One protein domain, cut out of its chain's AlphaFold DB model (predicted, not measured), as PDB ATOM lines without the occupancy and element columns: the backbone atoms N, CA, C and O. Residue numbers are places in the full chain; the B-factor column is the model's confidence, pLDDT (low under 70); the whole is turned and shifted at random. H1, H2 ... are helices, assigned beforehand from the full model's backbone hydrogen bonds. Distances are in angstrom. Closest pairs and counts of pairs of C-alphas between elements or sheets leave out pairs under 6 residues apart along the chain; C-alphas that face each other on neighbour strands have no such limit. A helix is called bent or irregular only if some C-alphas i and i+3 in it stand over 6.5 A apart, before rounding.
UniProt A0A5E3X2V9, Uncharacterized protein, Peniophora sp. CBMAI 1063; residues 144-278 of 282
ATOM      1  N   HIS A 144      53.256   8.235   1.120       79.50
ATOM      2  CA  HIS A 144      54.214   8.641   0.102       79.50
ATOM      3  C   HIS A 144      53.593   8.647  -1.298       79.50
ATOM      4  O   HIS A 144      53.613   9.676  -1.966       79.50
ATOM      5  N   ALA A 145      52.955   7.550  -1.713       82.12
ATOM      6  CA  ALA A 145      52.322   7.458  -3.027       82.12
ATOM      7  C   ALA A 145      51.214   8.510  -3.213       82.12
ATOM      8  O   ALA A 145      51.132   9.149  -4.263       82.12
ATOM      9  N   VAL A 146      50.383   8.741  -2.187       82.31
ATOM     10  CA  VAL A 146      49.347   9.794  -2.214       82.31
ATOM     11  C   VAL A 146      49.975  11.177  -2.383       82.31
ATOM     12  O   VAL A 146      49.479  11.993  -3.161       82.31
ATOM     13  N   ARG A 147      51.079  11.438  -1.680       83.62
ATOM     14  CA  ARG A 147      51.826  12.699  -1.770       83.62
ATOM     15  C   ARG A 147      52.445  12.907  -3.140       83.62
ATOM     16  O   ARG A 147      52.322  14.001  -3.676       83.62
ATOM     17  N   GLU A 148      53.079  11.889  -3.708       85.56
ATOM     18  CA  GLU A 148      53.652  11.966  -5.052       85.56
ATOM     19  C   GLU A 148      52.572  12.251  -6.093       85.56
ATOM     20  O   GLU A 148      52.711  13.187  -6.877       85.56
ATOM     21  N   ALA A 149      51.450  11.526  -6.041       87.06
ATOM     22  CA  ALA A 149      50.324  11.761  -6.939       87.06
ATOM     23  C   ALA A 149      49.758  13.185  -6.797       87.06
ATOM     24  O   ALA A 149      49.430  13.826  -7.798       87.06
ATOM     25  N   TRP A 150      49.680  13.704  -5.568       88.12
ATOM     26  CA  TRP A 150      49.282  15.087  -5.303       88.12
ATOM     27  C   TRP A 150      50.266  16.107  -5.884       88.12
ATOM     28  O   TRP A 150      49.844  17.047  -6.553       88.12
ATOM     29  N   LEU A 151      51.571  15.917  -5.671       86.12
ATOM     30  CA  LEU A 151      52.610  16.792  -6.216       86.12
ATOM     31  C   LEU A 151      52.573  16.811  -7.745       86.12
ATOM     32  O   LEU A 151      52.585  17.886  -8.342       86.12
ATOM     33  N   SER A 152      52.448  15.639  -8.378       87.31
ATOM     34  CA  SER A 152      52.264  15.540  -9.825       87.31
ATOM     35  C   SER A 152      51.007  16.277 -10.281       87.31
ATOM     36  O   SER A 152      51.071  17.037 -11.241       87.31
ATOM     37  N   TYR A 153      49.879  16.106  -9.585       88.81
ATOM     38  CA  TYR A 153      48.625  16.796  -9.899       88.81
ATOM     39  C   TYR A 153      48.748  18.321  -9.796       88.81
ATOM     40  O   TYR A 153      48.294  19.040 -10.692       88.81
ATOM     41  N   GLU A 154      49.350  18.841  -8.728       84.06
ATOM     42  CA  GLU A 154      49.518  20.283  -8.554       84.06
ATOM     43  C   GLU A 154      50.455  20.859  -9.618       84.06
ATOM     44  O   GLU A 154      50.062  21.793 -10.324       84.06
ATOM     45  N   TRP A 155      51.620  20.240  -9.838       81.75
ATOM     46  CA  TRP A 155      52.581  20.685 -10.849       81.75
ATOM     47  C   TRP A 155      52.054  20.581 -12.278       81.75
ATOM     48  O   TRP A 155      52.278  21.497 -13.069       81.75
ATOM     49  N   ALA A 156      51.288  19.540 -12.600       79.69
ATOM     50  CA  ALA A 156      50.703  19.363 -13.925       79.69
ATOM     51  C   ALA A 156      49.742  20.494 -14.321       79.69
ATOM     52  O   ALA A 156      49.600  20.803 -15.498       79.69
ATOM     53  N   GLY A 157      49.090  21.159 -13.360       64.50
ATOM     54  CA  GLY A 157      48.301  22.349 -13.692       64.50
ATOM     55  C   GLY A 157      49.104  23.639 -13.769       64.50
ATOM     56  O   GLY A 157      48.536  24.662 -14.153       64.50
ATOM     57  N   THR A 158      50.388  23.611 -13.413       66.50
ATOM     58  CA  THR A 158      51.309  24.751 -13.538       66.50
ATOM     59  C   THR A 158      52.210  24.658 -14.765       66.50
ATOM     60  O   THR A 158      52.618  25.701 -15.269       66.50
ATOM     61  N   SER A 159      52.490  23.455 -15.280       61.34
ATOM     62  CA  SER A 159      53.281  23.288 -16.498       61.34
ATOM     63  C   SER A 159      52.466  23.649 -17.743       61.34
ATOM     64  O   SER A 159      51.291  23.310 -17.868       61.34
ATOM     65  N   GLU A 160      53.099  24.341 -18.693       55.38
ATOM     66  CA  GLU A 160      52.458  24.720 -19.961       55.38
ATOM     67  C   GLU A 160      52.245  23.518 -20.898       55.38
ATOM     68  O   GLU A 160      51.501  23.619 -21.869       55.38
ATOM     69  N   HIS A 161      52.874  22.373 -20.609       52.62
ATOM     70  CA  HIS A 161      52.829  21.179 -21.446       52.62
ATOM     71  C   HIS A 161      52.702  19.912 -20.581       52.62
ATOM     72  O   HIS A 161      53.484  19.707 -19.650       52.62
ATOM     73  N   GLY A 162      51.749  19.039 -20.935       58.69
ATOM     74  CA  GLY A 162      52.029  17.600 -20.979       58.69
ATOM     75  C   GLY A 162      51.392  16.632 -19.979       58.69
ATOM     76  O   GLY A 162      51.814  15.482 -19.999       58.69
ATOM     77  N   ALA A 163      50.409  16.997 -19.149       76.06
ATOM     78  CA  ALA A 163      49.615  15.979 -18.439       76.06
ATOM     79  C   ALA A 163      48.311  16.547 -17.866       76.06
ATOM     80  O   ALA A 163      48.294  17.104 -16.771       76.06
ATOM     81  N   LEU A 164      47.179  16.362 -18.547       84.81
ATOM     82  CA  LEU A 164      45.898  16.523 -17.863       84.81
ATOM     83  C   LEU A 164      45.755  15.426 -16.798       84.81
ATOM     84  O   LEU A 164      45.598  14.255 -17.133       84.81
ATOM     85  N   LEU A 165      45.773  15.824 -15.525       90.25
ATOM     86  CA  LEU A 165      45.507  14.939 -14.393       90.25
ATOM     87  C   LEU A 165      44.160  15.274 -13.763       90.25
ATOM     88  O   LEU A 165      43.907  16.411 -13.354       90.25
ATOM     89  N   TRP A 166      43.307  14.261 -13.656       92.12
ATOM     90  CA  TRP A 166      42.041  14.337 -12.935       92.12
ATOM     91  C   TRP A 166      42.308  14.315 -11.421       92.12
ATOM     92  O   TRP A 166      43.299  13.710 -11.001       92.12
ATOM     93  N   PRO A 167      41.459  14.932 -10.576       92.25
ATOM     94  CA  PRO A 167      41.673  15.005  -9.129       92.25
ATOM     95  C   PRO A 167      41.290  13.686  -8.438       92.25
ATOM     96  O   PRO A 167      40.409  13.642  -7.588       92.25
ATOM     97  N   VAL A 168      41.931  12.597  -8.844       89.31
ATOM     98  CA  VAL A 168      41.698  11.222  -8.402       89.31
ATOM     99  C   VAL A 168      43.044  10.511  -8.297       89.31
ATOM    100  O   VAL A 168      43.957  10.763  -9.082       89.31
ATOM    101  N   PHE A 169      43.176   9.593  -7.341       82.06
ATOM    102  CA  PHE A 169      44.443   8.885  -7.142       82.06
ATOM    103  C   PHE A 169      44.762   7.910  -8.287       82.06
ATOM    104  O   PHE A 169      45.907   7.775  -8.710       82.06
ATOM    105  N   LYS A 170      43.738   7.239  -8.821       81.38
ATOM    106  CA  LYS A 170      43.865   6.326  -9.960       81.38
ATOM    107  C   LYS A 170      43.369   7.048 -11.196       81.38
ATOM    108  O   LYS A 170      42.195   7.369 -11.257       81.38
ATOM    109  N   GLN A 171      44.256   7.364 -12.134       85.12
ATOM    110  CA  GLN A 171      43.873   8.024 -13.384       85.12
ATOM    111  C   GLN A 171      43.108   7.041 -14.294       85.12
ATOM    112  O   GLN A 171      43.399   5.840 -14.252       85.12
ATOM    113  N   PRO A 172      42.150   7.522 -15.105       81.75
ATOM    114  CA  PRO A 172      41.431   6.690 -16.063       81.75
ATOM    115  C   PRO A 172      42.388   6.136 -17.122       81.75
ATOM    116  O   PRO A 172      43.328   6.811 -17.541       81.75
ATOM    117  N   THR A 173      42.131   4.911 -17.585       79.12
ATOM    118  CA  THR A 173      42.954   4.262 -18.623       79.12
ATOM    119  C   THR A 173      42.865   4.949 -19.989       79.12
ATOM    120  O   THR A 173      43.775   4.827 -20.804       79.12
ATOM    121  N   SER A 174      41.772   5.668 -20.244       78.50
ATOM    122  CA  SER A 174      41.493   6.392 -21.487       78.50
ATOM    123  C   SER A 174      40.533   7.554 -21.229       78.50
ATOM    124  O   SER A 174      39.884   7.628 -20.187       78.50
ATOM    125  N   PHE A 175      40.450   8.483 -22.184       80.50
ATOM    126  CA  PHE A 175      39.581   9.660 -22.092       80.50
ATOM    127  C   PHE A 175      38.133   9.402 -22.524       80.50
ATOM    128  O   PHE A 175      37.353  10.340 -22.525       80.50
ATOM    129  N   ASP A 176      37.748   8.178 -22.887       84.62
ATOM    130  CA  ASP A 176      36.357   7.890 -23.238       84.62
ATOM    131  C   ASP A 176      35.420   8.059 -22.031       84.62
ATOM    132  O   ASP A 176      35.811   7.924 -20.867       84.62
ATOM    133  N   ARG A 177      34.147   8.329 -22.316       87.69
ATOM    134  CA  ARG A 177      33.145   8.648 -21.291       87.69
ATOM    135  C   ARG A 177      32.975   7.566 -20.235       87.69
ATOM    136  O   ARG A 177      32.744   7.909 -19.078       87.69
ATOM    137  N   GLU A 178      33.064   6.293 -20.606       84.19
ATOM    138  CA  GLU A 178      32.866   5.203 -19.651       84.19
ATOM    139  C   GLU A 178      34.063   5.087 -18.708       84.19
ATOM    140  O   GLU A 178      33.873   5.046 -17.494       84.19
ATOM    141  N   SER A 179      35.291   5.178 -19.225       84.31
ATOM    142  CA  SER A 179      36.498   5.222 -18.388       84.31
ATOM    143  C   SER A 179      36.515   6.422 -17.439       84.31
ATOM    144  O   SER A 179      36.956   6.296 -16.297       84.31
ATOM    145  N   LEU A 180      36.007   7.578 -17.877       89.81
ATOM    146  CA  LEU A 180      35.884   8.758 -17.020       89.81
ATOM    147  C   LEU A 180      34.852   8.551 -15.900       89.81
ATOM    148  O   LEU A 180      35.148   8.867 -14.747       89.81
ATOM    149  N   LYS A 181      33.672   7.986 -16.205       89.19
ATOM    150  CA  LYS A 181      32.636   7.663 -15.199       89.19
ATOM    151  C   LYS A 181      33.123   6.659 -14.156       89.19
ATOM    152  O   LYS A 181      32.782   6.794 -12.985       89.19
ATOM    153  N   ASP A 182      33.904   5.666 -14.581       86.94
ATOM    154  CA  ASP A 182      34.417   4.592 -13.717       86.94
ATOM    155  C   ASP A 182      35.284   5.102 -12.564       86.94
ATOM    156  O   ASP A 182      35.387   4.466 -11.511       86.94
ATOM    157  N   VAL A 183      35.948   6.232 -12.799       88.19
ATOM    158  CA  VAL A 183      37.038   6.724 -11.966       88.19
ATOM    159  C   VAL A 183      36.680   8.043 -11.284       88.19
ATOM    160  O   VAL A 183      36.921   8.198 -10.081       88.19
ATOM    161  N   ILE A 184      36.103   8.996 -12.023       92.06
ATOM    162  CA  ILE A 184      35.789  10.346 -11.541       92.06
ATOM    163  C   ILE A 184      34.439  10.326 -10.826       92.06
ATOM    164  O   ILE A 184      33.410  10.756 -11.346       92.06
ATOM    165  N   THR A 185      34.456   9.821  -9.598       89.94
ATOM    166  CA  THR A 185      33.293   9.791  -8.709       89.94
ATOM    167  C   THR A 185      33.435  10.848  -7.604       89.94
ATOM    168  O   THR A 185      34.560  11.225  -7.252       89.94
ATOM    169  N   PRO A 186      32.325  11.284  -6.975       91.25
ATOM    170  CA  PRO A 186      32.363  12.091  -5.752       91.25
ATOM    171  C   PRO A 186      33.337  11.565  -4.694       91.25
ATOM    172  O   PRO A 186      34.119  12.319  -4.119       91.25
ATOM    173  N   TRP A 187      33.335  10.249  -4.481       87.75
ATOM    174  CA  TRP A 187      34.141   9.586  -3.464       87.75
ATOM    175  C   TRP A 187      35.625   9.541  -3.824       87.75
ATOM    176  O   TRP A 187      36.450   9.837  -2.964       87.75
ATOM    177  N   SER A 188      35.974   9.237  -5.077       87.19
ATOM    178  CA  SER A 188      37.361   9.288  -5.560       87.19
ATOM    179  C   SER A 188      37.941  10.698  -5.451       87.19
ATOM    180  O   SER A 188      39.077  10.861  -5.002       87.19
ATOM    181  N   VAL A 189      37.157  11.720  -5.820       91.75
ATOM    182  CA  VAL A 189      37.579  13.127  -5.752       91.75
ATOM    183  C   VAL A 189      37.752  13.580  -4.306       91.75
ATOM    184  O   VAL A 189      38.788  14.149  -3.957       91.75
ATOM    185  N   ARG A 190      36.780  13.272  -3.435       88.56
ATOM    186  CA  ARG A 190      36.875  13.514  -1.988       88.56
ATOM    187  C   ARG A 190      38.130  12.869  -1.410       88.56
ATOM    188  O   ARG A 190      38.896  13.529  -0.715       88.56
ATOM    189  N   HIS A 191      38.321  11.581  -1.690       85.38
ATOM    190  CA  HIS A 191      39.423  10.787  -1.162       85.38
ATOM    191  C   HIS A 191      40.780  11.363  -1.556       85.38
ATOM    192  O   HIS A 191      41.643  11.492  -0.698       85.38
ATOM    193  N   PHE A 192      40.952  11.777  -2.813       88.38
ATOM    194  CA  PHE A 192      42.205  12.368  -3.278       88.38
ATOM    195  C   PHE A 192      42.461  13.756  -2.676       88.38
ATOM    196  O   PHE A 192      43.515  13.991  -2.085       88.38
ATOM    197  N   LEU A 193      41.495  14.676  -2.778       89.44
ATOM    198  CA  LEU A 193      41.690  16.072  -2.363       89.44
ATOM    199  C   LEU A 193      41.758  16.238  -0.837       89.44
ATOM    200  O   LEU A 193      42.492  17.095  -0.334       89.44
ATOM    201  N   LEU A 194      41.010  15.423  -0.092       87.12
ATOM    202  CA  LEU A 194      40.862  15.543   1.362       87.12
ATOM    203  C   LEU A 194      41.645  14.475   2.140       87.12
ATOM    204  O   LEU A 194      41.428  14.307   3.340       87.12
ATOM    205  N   ASN A 195      42.568  13.756   1.491       84.00
ATOM    206  CA  ASN A 195      43.353  12.720   2.157       84.00
ATOM    207  C   ASN A 195      44.207  13.297   3.304       84.00
ATOM    208  O   ASN A 195      44.962  14.255   3.114       84.00
ATOM    209  N   LYS A 196      44.148  12.664   4.483       76.69
ATOM    210  CA  LYS A 196      44.944  13.048   5.664       76.69
ATOM    211  C   LYS A 196      46.442  12.777   5.496       76.69
ATOM    212  O   LYS A 196      47.246  13.424   6.157       76.69
ATOM    213  N   ALA A 197      46.843  11.876   4.593       76.38
ATOM    214  CA  ALA A 197      48.256  11.618   4.304       76.38
ATOM    215  C   ALA A 197      49.014  12.883   3.860       76.38
ATOM    216  O   ALA A 197      50.218  12.995   4.086       76.38
ATOM    217  N   LEU A 198      48.305  13.860   3.286       75.94
ATOM    218  CA  LEU A 198      48.854  15.139   2.835       75.94
ATOM    219  C   LEU A 198      49.176  16.112   3.990       75.94
ATOM    220  O   LEU A 198      49.845  17.113   3.760       75.94
ATOM    221  N   GLU A 199      48.733  15.824   5.219       71.25
ATOM    222  CA  GLU A 199      48.906  16.671   6.418       71.25
ATOM    223  C   GLU A 199      50.022  16.178   7.364       71.25
ATOM    224  O   GLU A 199      50.167  16.689   8.473       71.25
ATOM    225  N   ASP A 200      50.816  15.181   6.950       71.62
ATOM    226  CA  ASP A 200      51.940  14.642   7.742       71.62
ATOM    227  C   ASP A 200      52.923  15.745   8.172       71.62
ATOM    228  O   ASP A 200      53.528  16.425   7.337       71.62
ATOM    229  N   ARG A 201      53.086  15.882   9.493       66.88
ATOM    230  CA  ARG A 201      53.978  16.850  10.142       66.88
ATOM    231  C   ARG A 201      55.445  16.420  10.114       66.88
ATOM    232  O   ARG A 201      56.310  17.280  10.235       66.88
ATOM    233  N   TYR A 202      55.725  15.124   9.978       70.06
ATOM    234  CA  TYR A 202      57.092  14.591   9.978       70.06
ATOM    235  C   TYR A 202      57.761  14.727   8.612       70.06
ATOM    236  O   TYR A 202      58.957  14.985   8.538       70.06
ATOM    237  N   ASN A 203      56.973  14.619   7.544       72.56
ATOM    238  CA  ASN A 203      57.409  14.852   6.173       72.56
ATOM    239  C   ASN A 203      56.469  15.875   5.531       72.56
ATOM    240  O   ASN A 203      55.563  15.475   4.812       72.56
ATOM    241  N   PRO A 204      56.590  17.182   5.790       69.88
ATOM    242  CA  PRO A 204      55.674  18.165   5.219       69.88
ATOM    243  C   PRO A 204      55.854  18.287   3.698       69.88
ATOM    244  O   PRO A 204      56.961  18.191   3.172       69.88
ATOM    245  N   ILE A 205      54.753  18.512   2.975       71.94
ATOM    246  CA  ILE A 205      54.818  18.954   1.572       71.94
ATOM    247  C   ILE A 205      55.467  20.350   1.568       71.94
ATOM    248  O   ILE A 205      55.141  21.140   2.460       71.94
ATOM    249  N   PRO A 206      56.363  20.683   0.613       72.56
ATOM    250  CA  PRO A 206      56.959  22.015   0.535       72.56
ATOM    251  C   PRO A 206      55.893  23.108   0.640       72.56
ATOM    252  O   PRO A 206      54.864  23.024  -0.027       72.56
ATOM    253  N   SER A 207      56.130  24.138   1.457       64.50
ATOM    254  CA  SER A 207      55.129  25.172   1.773       64.50
ATOM    255  C   SER A 207      54.571  25.887   0.538       64.50
ATOM    256  O   SER A 207      53.404  26.253   0.530       64.50
ATOM    257  N   ALA A 208      55.367  26.012  -0.529       64.50
ATOM    258  CA  ALA A 208      54.930  26.561  -1.816       64.50
ATOM    259  C   ALA A 208      53.854  25.717  -2.537       64.50
ATOM    260  O   ALA A 208      53.182  26.222  -3.429       64.50
ATOM    261  N   VAL A 209      53.699  24.440  -2.170       68.56
ATOM    262  CA  VAL A 209      52.755  23.472  -2.766       68.56
ATOM    263  C   VAL A 209      51.748  22.952  -1.728       68.56
ATOM    264  O   VAL A 209      50.752  22.313  -2.071       68.56
ATOM    265  N   PHE A 210      51.980  23.217  -0.439       69.06
ATOM    266  CA  PHE A 210      51.040  22.864   0.611       69.06
ATOM    267  C   PHE A 210      49.841  23.809   0.582       69.06
ATOM    268  O   PHE A 210      49.945  25.008   0.830       69.06
ATOM    269  N   VAL A 211      48.679  23.231   0.303       71.62
ATOM    270  CA  VAL A 211      47.408  23.940   0.227       71.62
ATOM    271  C   VAL A 211      46.458  23.286   1.226       71.62
ATOM    272  O   VAL A 211      46.370  22.060   1.281       71.62
ATOM    273  N   GLU A 212      45.765  24.075   2.041       78.75
ATOM    274  CA  GLU A 212      44.742  23.578   2.973       78.75
ATOM    275  C   GLU A 212      43.610  22.868   2.210       78.75
ATOM    276  O   GLU A 212      43.281  23.266   1.091       78.75
ATOM    277  N   LYS A 213      42.966  21.858   2.810       84.38
ATOM    278  CA  LYS A 213      41.892  21.056   2.183       84.38
ATOM    279  C   LYS A 213      40.846  21.902   1.436       84.38
ATOM    280  O   LYS A 213      40.563  21.631   0.267       84.38
ATOM    281  N   ARG A 214      40.335  22.972   2.059       80.69
ATOM    282  CA  ARG A 214      39.361  23.897   1.440       80.69
ATOM    283  C   ARG A 214      39.892  24.562   0.168       80.69
ATOM    284  O   ARG A 214      39.185  24.668  -0.834       80.69
ATOM    285  N   PHE A 215      41.160  24.968   0.183       82.88
ATOM    286  CA  PHE A 215      41.804  25.614  -0.951       82.88
ATOM    287  C   PHE A 215      42.121  24.607  -2.060       82.88
ATOM    288  O   PHE A 215      42.026  24.977  -3.226       82.88
ATOM    289  N   ARG A 216      42.395  23.331  -1.741       88.19
ATOM    290  CA  ARG A 216      42.543  22.260  -2.749       88.19
ATOM    291  C   ARG A 216      41.257  22.086  -3.555       88.19
ATOM    292  O   ARG A 216      41.290  22.079  -4.784       88.19
ATOM    293  N   VAL A 217      40.113  22.016  -2.868       90.06
ATOM    294  CA  VAL A 217      38.785  21.925  -3.503       90.06
ATOM    295  C   VAL A 217      38.486  23.176  -4.326       90.06
ATOM    296  O   VAL A 217      38.048  23.072  -5.471       90.06
ATOM    297  N   HIS A 218      38.775  24.366  -3.794       87.56
ATOM    298  CA  HIS A 218      38.625  25.615  -4.542       87.56
ATOM    299  C   HIS A 218      39.514  25.660  -5.799       87.56
ATOM    300  O   HIS A 218      39.044  26.031  -6.875       87.56
ATOM    301  N   HIS A 219      40.777  25.237  -5.694       88.50
ATOM    302  CA  HIS A 219      41.711  25.187  -6.815       88.50
ATOM    303  C   HIS A 219      41.229  24.217  -7.898       88.50
ATOM    304  O   HIS A 219      41.214  24.579  -9.075       88.50
ATOM    305  N   ALA A 220      40.737  23.037  -7.505       91.19
ATOM    306  CA  ALA A 220      40.125  22.079  -8.420       91.19
ATOM    307  C   ALA A 220      38.889  22.670  -9.125       91.19
ATOM    308  O   ALA A 220      38.797  22.587 -10.351       91.19
ATOM    309  N   ARG A 221      37.988  23.351  -8.398       92.06
ATOM    310  CA  ARG A 221      36.825  24.043  -8.998       92.06
ATOM    311  C   ARG A 221      37.251  25.083 -10.027       92.06
ATOM    312  O   ARG A 221      36.679  25.155 -11.111       92.06
ATOM    313  N   LYS A 222      38.281  25.875  -9.716       89.62
ATOM    314  CA  LYS A 222      38.832  26.848 -10.661       89.62
ATOM    315  C   LYS A 222      39.394  26.132 -11.889       89.62
ATOM    316  O   LYS A 222      39.007  26.476 -13.003       89.62
ATOM    317  N   ARG A 223      40.245  25.116 -11.706       88.88
ATOM    318  CA  ARG A 223      40.908  24.366 -12.788       88.88
ATOM    319  C   ARG A 223      39.913  23.731 -13.764       88.88
ATOM    320  O   ARG A 223      40.094  23.883 -14.966       88.88
ATOM    321  N   PHE A 224      38.865  23.085 -13.257       91.75
ATOM    322  CA  PHE A 224      37.882  22.350 -14.065       91.75
ATOM    323  C   PHE A 224      36.621  23.149 -14.422       91.75
ATOM    324  O   PHE A 224      35.677  22.600 -14.989       91.75
ATOM    325  N   SER A 225      36.601  24.452 -14.131       88.06
ATOM    326  CA  SER A 225      35.538  25.339 -14.605       88.06
ATOM    327  C   SER A 225      35.454  25.341 -16.135       88.06
ATOM    328  O   SER A 225      36.467  25.261 -16.833       88.06
ATOM    329  N   LEU A 226      34.240  25.489 -16.672       77.62
ATOM    330  CA  LEU A 226      34.009  25.517 -18.123       77.62
ATOM    331  C   LEU A 226      34.804  26.631 -18.824       77.62
ATOM    332  O   LEU A 226      35.243  26.460 -19.957       77.62
ATOM    333  N   THR A 227      35.066  27.741 -18.129       84.19
ATOM    334  CA  THR A 227      35.888  28.853 -18.630       84.19
ATOM    335  C   THR A 227      37.350  28.466 -18.872       84.19
ATOM    336  O   THR A 227      38.043  29.157 -19.609       84.19
ATOM    337  N   ASN A 228      37.820  27.356 -18.294       84.69
ATOM    338  CA  ASN A 228      39.187  26.856 -18.438       84.69
ATOM    339  C   ASN A 228      39.316  25.676 -19.408       84.69
ATOM    340  O   ASN A 228      40.410  25.125 -19.536       84.69
ATOM    341  N   ILE A 229      38.256  25.299 -20.132       86.06
ATOM    342  CA  ILE A 229      38.296  24.105 -20.985       86.06
ATOM    343  C   ILE A 229      39.410  24.156 -22.036       86.06
ATOM    344  O   ILE A 229      40.095  23.162 -22.243       86.06
ATOM    345  N   ASN A 230      39.680  25.325 -22.626       85.56
ATOM    346  CA  ASN A 230      40.758  25.485 -23.607       85.56
ATOM    347  C   ASN A 230      42.139  25.188 -22.996       85.56
ATOM    348  O   ASN A 230      42.989  24.594 -23.648       85.56
ATOM    349  N   ARG A 231      42.354  25.531 -21.719       85.19
ATOM    350  CA  ARG A 231      43.583  25.170 -21.000       85.19
ATOM    351  C   ARG A 231      43.655  23.664 -20.747       85.19
ATOM    352  O   ARG A 231      44.721  23.083 -20.903       85.19
ATOM    353  N   LEU A 232      42.535  23.025 -20.400       86.75
ATOM    354  CA  LEU A 232      42.476  21.566 -20.238       86.75
ATOM    355  C   LEU A 232      42.767  20.835 -21.556       86.75
ATOM    356  O   LEU A 232      43.479  19.836 -21.544       86.75
ATOM    357  N   MET A 233      42.284  21.363 -22.686       85.75
ATOM    358  CA  MET A 233      42.601  20.853 -24.024       85.75
ATOM    359  C   MET A 233      44.104  20.894 -24.302       85.75
ATOM    360  O   MET A 233      44.662  19.893 -24.739       85.75
ATOM    361  N   ILE A 234      44.768  22.020 -24.012       84.38
ATOM    362  CA  ILE A 234      46.224  22.163 -24.178       84.38
ATOM    363  C   ILE A 234      46.963  21.128 -23.318       84.38
ATOM    364  O   ILE A 234      47.823  20.407 -23.820       84.38
ATOM    365  N   LEU A 235      46.574  20.983 -22.046       82.06
ATOM    366  CA  LEU A 235      47.174  20.002 -21.131       82.06
ATOM    367  C   LEU A 235      46.968  18.549 -21.583       82.06
ATOM    368  O   LEU A 235      47.826  17.703 -21.334       82.06
ATOM    369  N   ALA A 236      45.853  18.257 -22.255       80.31
ATOM    370  CA  ALA A 236      45.549  16.946 -22.823       80.31
ATOM    371  C   ALA A 236      46.233  16.679 -24.182       80.31
ATOM    372  O   ALA A 236      46.000  15.628 -24.777       80.31
ATOM    373  N   GLY A 237      47.059  17.604 -24.686       77.94
ATOM    374  CA  GLY A 237      47.751  17.468 -25.973       77.94
ATOM    375  C   GLY A 237      46.917  17.869 -27.196       77.94
ATOM    376  O   GLY A 237      47.242  17.473 -28.310       77.94
ATOM    377  N   ALA A 238      45.839  18.630 -26.992       67.50
ATOM    378  CA  ALA A 238      45.029  19.291 -28.017       67.50
ATOM    379  C   ALA A 238      44.442  18.447 -29.182       67.50
ATOM    380  O   ALA A 238      44.329  18.979 -30.288       67.50
ATOM    381  N   PRO A 239      43.971  17.193 -29.010       66.75
ATOM    382  CA  PRO A 239      43.159  16.572 -30.053       66.75
ATOM    383  C   PRO A 239      41.741  17.165 -30.004       66.75
ATOM    384  O   PRO A 239      40.969  16.827 -29.105       66.75
ATOM    385  N   GLU A 240      41.378  18.055 -30.940       75.38
ATOM    386  CA  GLU A 240      40.014  18.627 -31.025       75.38
ATOM    387  C   GLU A 240      38.925  17.543 -31.018       75.38
ATOM    388  O   GLU A 240      37.876  17.713 -30.397       75.38
ATOM    389  N   GLU A 241      39.226  16.385 -31.604       78.50
ATOM    390  CA  GLU A 241      38.381  15.189 -31.633       78.50
ATOM    391  C   GLU A 241      37.961  14.688 -30.238       78.50
ATOM    392  O   GLU A 241      36.930  14.037 -30.106       78.50
ATOM    393  N   ARG A 242      38.717  15.011 -29.177       79.38
ATOM    394  CA  ARG A 242      38.426  14.592 -27.791       79.38
ATOM    395  C   ARG A 242      37.821  15.692 -26.929       79.38
ATOM    396  O   ARG A 242      37.613  15.487 -25.733       79.38
ATOM    397  N   ARG A 243      37.517  16.862 -27.504       87.38
ATOM    398  CA  ARG A 243      36.968  18.002 -26.755       87.38
ATOM    399  C   ARG A 243      35.707  17.634 -25.982       87.38
ATOM    400  O   ARG A 243      35.599  17.965 -24.804       87.38
ATOM    401  N   ALA A 244      34.785  16.918 -26.622       89.25
ATOM    402  CA  ALA A 244      33.526  16.522 -26.001       89.25
ATOM    403  C   ALA A 244      33.735  15.627 -24.770       89.25
ATOM    404  O   ALA A 244      33.008  15.755 -23.783       89.25
ATOM    405  N   ASP A 245      34.732  14.746 -24.803       88.94
ATOM    406  CA  ASP A 245      35.024  13.845 -23.693       88.94
ATOM    407  C   ASP A 245      35.782  14.549 -22.563       88.94
ATOM    408  O   ASP A 245      35.511  14.314 -21.386       88.94
ATOM    409  N   LEU A 246      36.658  15.499 -22.896       88.75
ATOM    410  CA  LEU A 246      37.316  16.363 -21.914       88.75
ATOM    411  C   LEU A 246      36.317  17.278 -21.199       88.75
ATOM    412  O   LEU A 246      36.354  17.399 -19.974       88.75
ATOM    413  N   GLU A 247      35.379  17.870 -21.939       91.56
ATOM    414  CA  GLU A 247      34.254  18.620 -21.377       91.56
ATOM    415  C   GLU A 247      33.387  17.740 -20.479       91.56
ATOM    416  O   GLU A 247      32.949  18.174 -19.412       91.56
ATOM    417  N   TYR A 248      33.155  16.493 -20.886       92.75
ATOM    418  CA  TYR A 248      32.418  15.527 -20.087       92.75
ATOM    419  C   TYR A 248      33.147  15.193 -18.776       92.75
ATOM    420  O   TYR A 248      32.544  15.275 -17.707       92.75
ATOM    421  N   GLY A 249      34.450  14.914 -18.828       92.75
ATOM    422  CA  GLY A 249      35.269  14.688 -17.635       92.75
ATOM    423  C   GLY A 249      35.303  15.902 -16.705       92.75
ATOM    424  O   GLY A 249      35.122  15.759 -15.496       92.75
ATOM    425  N   ALA A 250      35.438  17.118 -17.245       93.25
ATOM    426  CA  ALA A 250      35.383  18.347 -16.453       93.25
ATOM    427  C   ALA A 250      34.018  18.528 -15.765       93.25
ATOM    428  O   ALA A 250      33.961  18.889 -14.588       93.25
ATOM    429  N   LYS A 251      32.916  18.207 -16.458       94.44
ATOM    430  CA  LYS A 251      31.569  18.190 -15.866       94.44
ATOM    431  C   LYS A 251      31.457  17.177 -14.729       94.44
ATOM    432  O   LYS A 251      30.899  17.525 -13.692       94.44
ATOM    433  N   LEU A 252      32.007  15.969 -14.884       94.50
ATOM    434  CA  LEU A 252      32.036  14.963 -13.813       94.50
ATOM    435  C   LEU A 252      32.807  15.465 -12.588       94.50
ATOM    436  O   LEU A 252      32.309  15.356 -11.470       94.50
ATOM    437  N   VAL A 253      33.979  16.078 -12.788       95.06
ATOM    438  CA  VAL A 253      34.754  16.678 -11.691       95.06
ATOM    439  C   VAL A 253      33.951  17.770 -10.988       95.06
ATOM    440  O   VAL A 253      33.859  17.767  -9.764       95.06
ATOM    441  N   MET A 254      33.339  18.692 -11.731       95.31
ATOM    442  CA  MET A 254      32.544  19.769 -11.135       95.31
ATOM    443  C   MET A 254      31.319  19.239 -10.382       95.31
ATOM    444  O   MET A 254      31.032  19.718  -9.287       95.31
ATOM    445  N   ALA A 255      30.633  18.230 -10.921       93.94
ATOM    446  CA  ALA A 255      29.532  17.559 -10.236       93.94
ATOM    447  C   ALA A 255      30.002  16.892  -8.933       93.94
ATOM    448  O   ALA A 255      29.381  17.076  -7.892       93.94
ATOM    449  N   ALA A 256      31.143  16.197  -8.962       93.50
ATOM    450  CA  ALA A 256      31.757  15.601  -7.779       93.50
ATOM    451  C   ALA A 256      32.101  16.659  -6.715       93.50
ATOM    452  O   ALA A 256      31.723  16.511  -5.555       93.50
ATOM    453  N   LEU A 257      32.747  17.761  -7.108       93.44
ATOM    454  CA  LEU A 257      33.125  18.862  -6.211       93.44
ATOM    455  C   LEU A 257      31.923  19.599  -5.600       93.44
ATOM    456  O   LEU A 257      32.085  20.272  -4.581       93.44
ATOM    457  N   ASN A 258      30.751  19.521  -6.228       91.44
ATOM    458  CA  ASN A 258      29.511  20.150  -5.764       91.44
ATOM    459  C   ASN A 258      28.550  19.161  -5.089       91.44
ATOM    460  O   ASN A 258      27.455  19.553  -4.705       91.44
ATOM    461  N   SER A 259      28.939  17.892  -4.965       91.94
ATOM    462  CA  SER A 259      28.151  16.891  -4.252       91.94
ATOM    463  C   SER A 259      28.290  17.041  -2.738       91.94
ATOM    464  O   SER A 259      29.365  17.406  -2.254       91.94
ATOM    465  N   GLU A 260      27.241  16.651  -2.011       86.88
ATOM    466  CA  GLU A 260      27.204  16.582  -0.538       86.88
ATOM    467  C   GLU A 260      28.418  15.826   0.028       86.88
ATOM    468  O   GLU A 260      29.077  16.280   0.956       86.88
ATOM    469  N   VAL A 261      28.843  14.749  -0.644       85.81
ATOM    470  CA  VAL A 261      30.025  13.943  -0.280       85.81
ATOM    471  C   VAL A 261      31.302  14.785  -0.122       85.81
ATOM    472  O   VAL A 261      32.110  14.522   0.772       85.81
ATOM    473  N   VAL A 262      31.519  15.774  -0.995       85.94
ATOM    474  CA  VAL A 262      32.698  16.655  -0.938       85.94
ATOM    475  C   VAL A 262      32.406  17.899  -0.106       85.94
ATOM    476  O   VAL A 262      33.261  18.300   0.684       85.94
ATOM    477  N   THR A 263      31.238  18.524  -0.278       85.25
ATOM    478  CA  THR A 263      30.908  19.775   0.418       85.25
ATOM    479  C   THR A 263      30.805  19.581   1.921       85.25
ATOM    480  O   THR A 263      31.395  20.372   2.656       85.25
ATOM    481  N   ASP A 264      30.157  18.510   2.373       83.56
ATOM    482  CA  ASP A 264      29.941  18.245   3.795       83.56
ATOM    483  C   ASP A 264      31.261  17.892   4.467       83.56
ATOM    484  O   ASP A 264      31.574  18.420   5.523       83.56
ATOM    485  N   ALA A 265      32.115  17.111   3.802       79.81
ATOM    486  CA  ALA A 265      33.437  16.777   4.325       79.81
ATOM    487  C   ALA A 265      34.342  18.011   4.499       79.81
ATOM    488  O   ALA A 265      35.141  18.070   5.430       79.81
ATOM    489  N   VAL A 266      34.237  19.004   3.608       79.69
ATOM    490  CA  VAL A 266      34.947  20.284   3.769       79.69
ATOM    491  C   VAL A 266      34.323  21.116   4.890       79.69
ATOM    492  O   VAL A 266      35.049  21.761   5.649       79.69
ATOM    493  N   TYR A 267      32.995  21.114   4.999       76.81
ATOM    494  CA  TYR A 267      32.262  21.854   6.021       76.81
ATOM    495  C   TYR A 267      32.505  21.303   7.434       76.81
ATOM    496  O   TYR A 267      32.815  22.079   8.332       76.81
ATOM    497  N   GLU A 268      32.454  19.982   7.622       76.38
ATOM    498  CA  GLU A 268      32.769  19.287   8.877       76.38
ATOM    499  C   GLU A 268      34.179  19.619   9.375       76.38
ATOM    500  O   GLU A 268      34.357  19.940  10.546       76.38
ATOM    501  N   GLU A 269      35.177  19.601   8.486       69.62
ATOM    502  CA  GLU A 269      36.552  19.998   8.828       69.62
ATOM    503  C   GLU A 269      36.623  21.491   9.191       69.62
ATOM    504  O   GLU A 269      37.233  21.857  10.190       69.62
ATOM    505  N   THR A 270      35.926  22.356   8.445       68.56
ATOM    506  CA  THR A 270      35.876  23.800   8.743       68.56
ATOM    507  C   THR A 270      35.247  24.073  10.114       68.56
ATOM    508  O   THR A 270      35.728  24.926  10.859       68.56
ATOM    509  N   LEU A 271      34.182  23.347  10.463       68.88
ATOM    510  CA  LEU A 271      33.563  23.412  11.784       68.88
ATOM    511  C   LEU A 271      34.509  22.897  12.869       68.88
ATOM    512  O   LEU A 271      34.655  23.556  13.896       68.88
ATOM    513  N   ALA A 272      35.165  21.754  12.652       70.19
ATOM    514  CA  ALA A 272      36.122  21.188  13.599       70.19
ATOM    515  C   ALA A 272      37.280  22.160  13.887       70.19
ATOM    516  O   ALA A 272      37.621  22.373  15.052       70.19
ATOM    517  N   ASP A 273      37.822  22.811  12.856       69.88
ATOM    518  CA  ASP A 273      38.849  23.847  12.991       69.88
ATOM    519  C   ASP A 273      38.325  25.076  13.747       69.88
ATOM    520  O   ASP A 273      39.012  25.611  14.619       69.88
ATOM    521  N   ALA A 274      37.092  25.509  13.464       67.75
ATOM    522  CA  ALA A 274      36.472  26.636  14.154       67.75
ATOM    523  C   ALA A 274      36.231  26.355  15.648       67.75
ATOM    524  O   ALA A 274      36.486  27.231  16.479       67.75
ATOM    525  N   TYR A 275      35.818  25.134  16.009       72.69
ATOM    526  CA  TYR A 275      35.741  24.690  17.406       72.69
ATOM    527  C   TYR A 275      37.125  24.624  18.061       72.69
ATOM    528  O   TYR A 275      37.304  25.136  19.165       72.69
ATOM    529  N   ALA A 276      38.128  24.052  17.385       73.88
ATOM    530  CA  ALA A 276      39.492  23.953  17.911       73.88
ATOM    531  C   ALA A 276      40.140  25.329  18.155       73.88
ATOM    532  O   ALA A 276      40.957  25.481  19.062       73.88
ATOM    533  N   GLN A 277      39.757  26.336  17.367       78.56
ATOM    534  CA  GLN A 277      40.200  27.724  17.513       78.56
ATOM    535  C   GLN A 277      39.323  28.547  18.475       78.56
ATOM    536  O   GLN A 277      39.572  29.738  18.649       78.56
ATOM    537  N   GLY A 278      38.304  27.941  19.101       70.00
ATOM    538  CA  GLY A 278      37.404  28.616  20.042       70.00
ATOM    539  C   GLY A 278      36.501  29.675  19.401       70.00
ATOM    540  O   GLY A 278      35.983  30.542  20.100       70.00
TER     541      GLY A 278
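This is residues 144 to 278 of the 282 residues of an uncharacterized protein of Peniophora sp. CBMAI 1063 (UniProt A0A5E3X2V9). The long helix H7 runs through one part of this elongated, helical model, with H2 on one side of it, H6 on another and H3 crossing its last residues; H8 carries on past H7 at an angle, and residues 271 to 278 stick out as a free tip. H1 lies away from H7 and packs on the small H4, while the unnamed stretch 157 to 176 passes through the middle between H1 and H2. The printed part has 135 residues with eight named helices, H1 to H8 in order, and no named strand: all helix. It is compact, with a radius of gyration of the C-alphas of 15.2 A, and spans 53 by 30 by 25 A.

Find C-alpha 144 at (54.214, 8.641, 0.102); from there H1, residues 144 to 156, runs 18.0 A. Next come H2, residues 177 to 183, 10.3 A; H3, residues 186 to 193, 10.7 A; and H4, residues 196 to 199, 5.4 A. H5, residues 213 to 223, is 15.4 A long, and H6, residues 226 to 235, is 14.6 A. H7, residues 240 to 257, begins at C-alpha 240 (40.014, 18.627, -31.025) and runs 25.8 A. H8, residues 260 to 276, runs 23.4 A to C-alpha 276 at (39.492, 23.953, 17.911). H6 and H7 are irregular: C-alphas 227 and 230 are 7.7 A apart, C-alphas 241 and 244 7.6 A.

Start at the hub, H7, which touches four helices. Its residues 245 to 252 touch H2, closest at the C-alphas of Leu 180 and Gly 249, 6.0 A, the same way at 36 degrees, only just a steep tilt. H6 touches it opposite ways at a steep tilt of 55 degrees, closest at C-alphas 229 and 247, 6.8 A. Residues 253 to 257 touch H3, about perpendicular at 87 degrees, with C-alphas 186 and 256 closest at 4.1 A. H5 only just touches H7, with 3 pairs of C-alphas within 8 A, closest 221 and 254 at 6.4 A, at a shallow tilt of 27 degrees, opposite ways. H3 also touches residues 261 to 265 of H8, closest at C-alphas 190 and 262, 5.3 A. H1 touches H4 with residues 144 to 147 alone, closest at C-alphas 147 and 198, 6.0 A; H1 and H7 are apart. In H1, H3 and H5 every O i to N i+4 pair is within hydrogen-bond range; H2 has 2 of 3, H6 4 of 6, H7 12 of 14 and H8 12 of 13, and H4 is too short for such a pair.

The two C-alphas farthest apart, Glu 241 and Gly 278, are 53.4 A apart. The printed part has no cut; the links H1 to H2 and H4 to H5 are long. Mean pLDDT of the printed part is 81.8, with 19 residues under 70, among them 157 to 162 and 207 to 210.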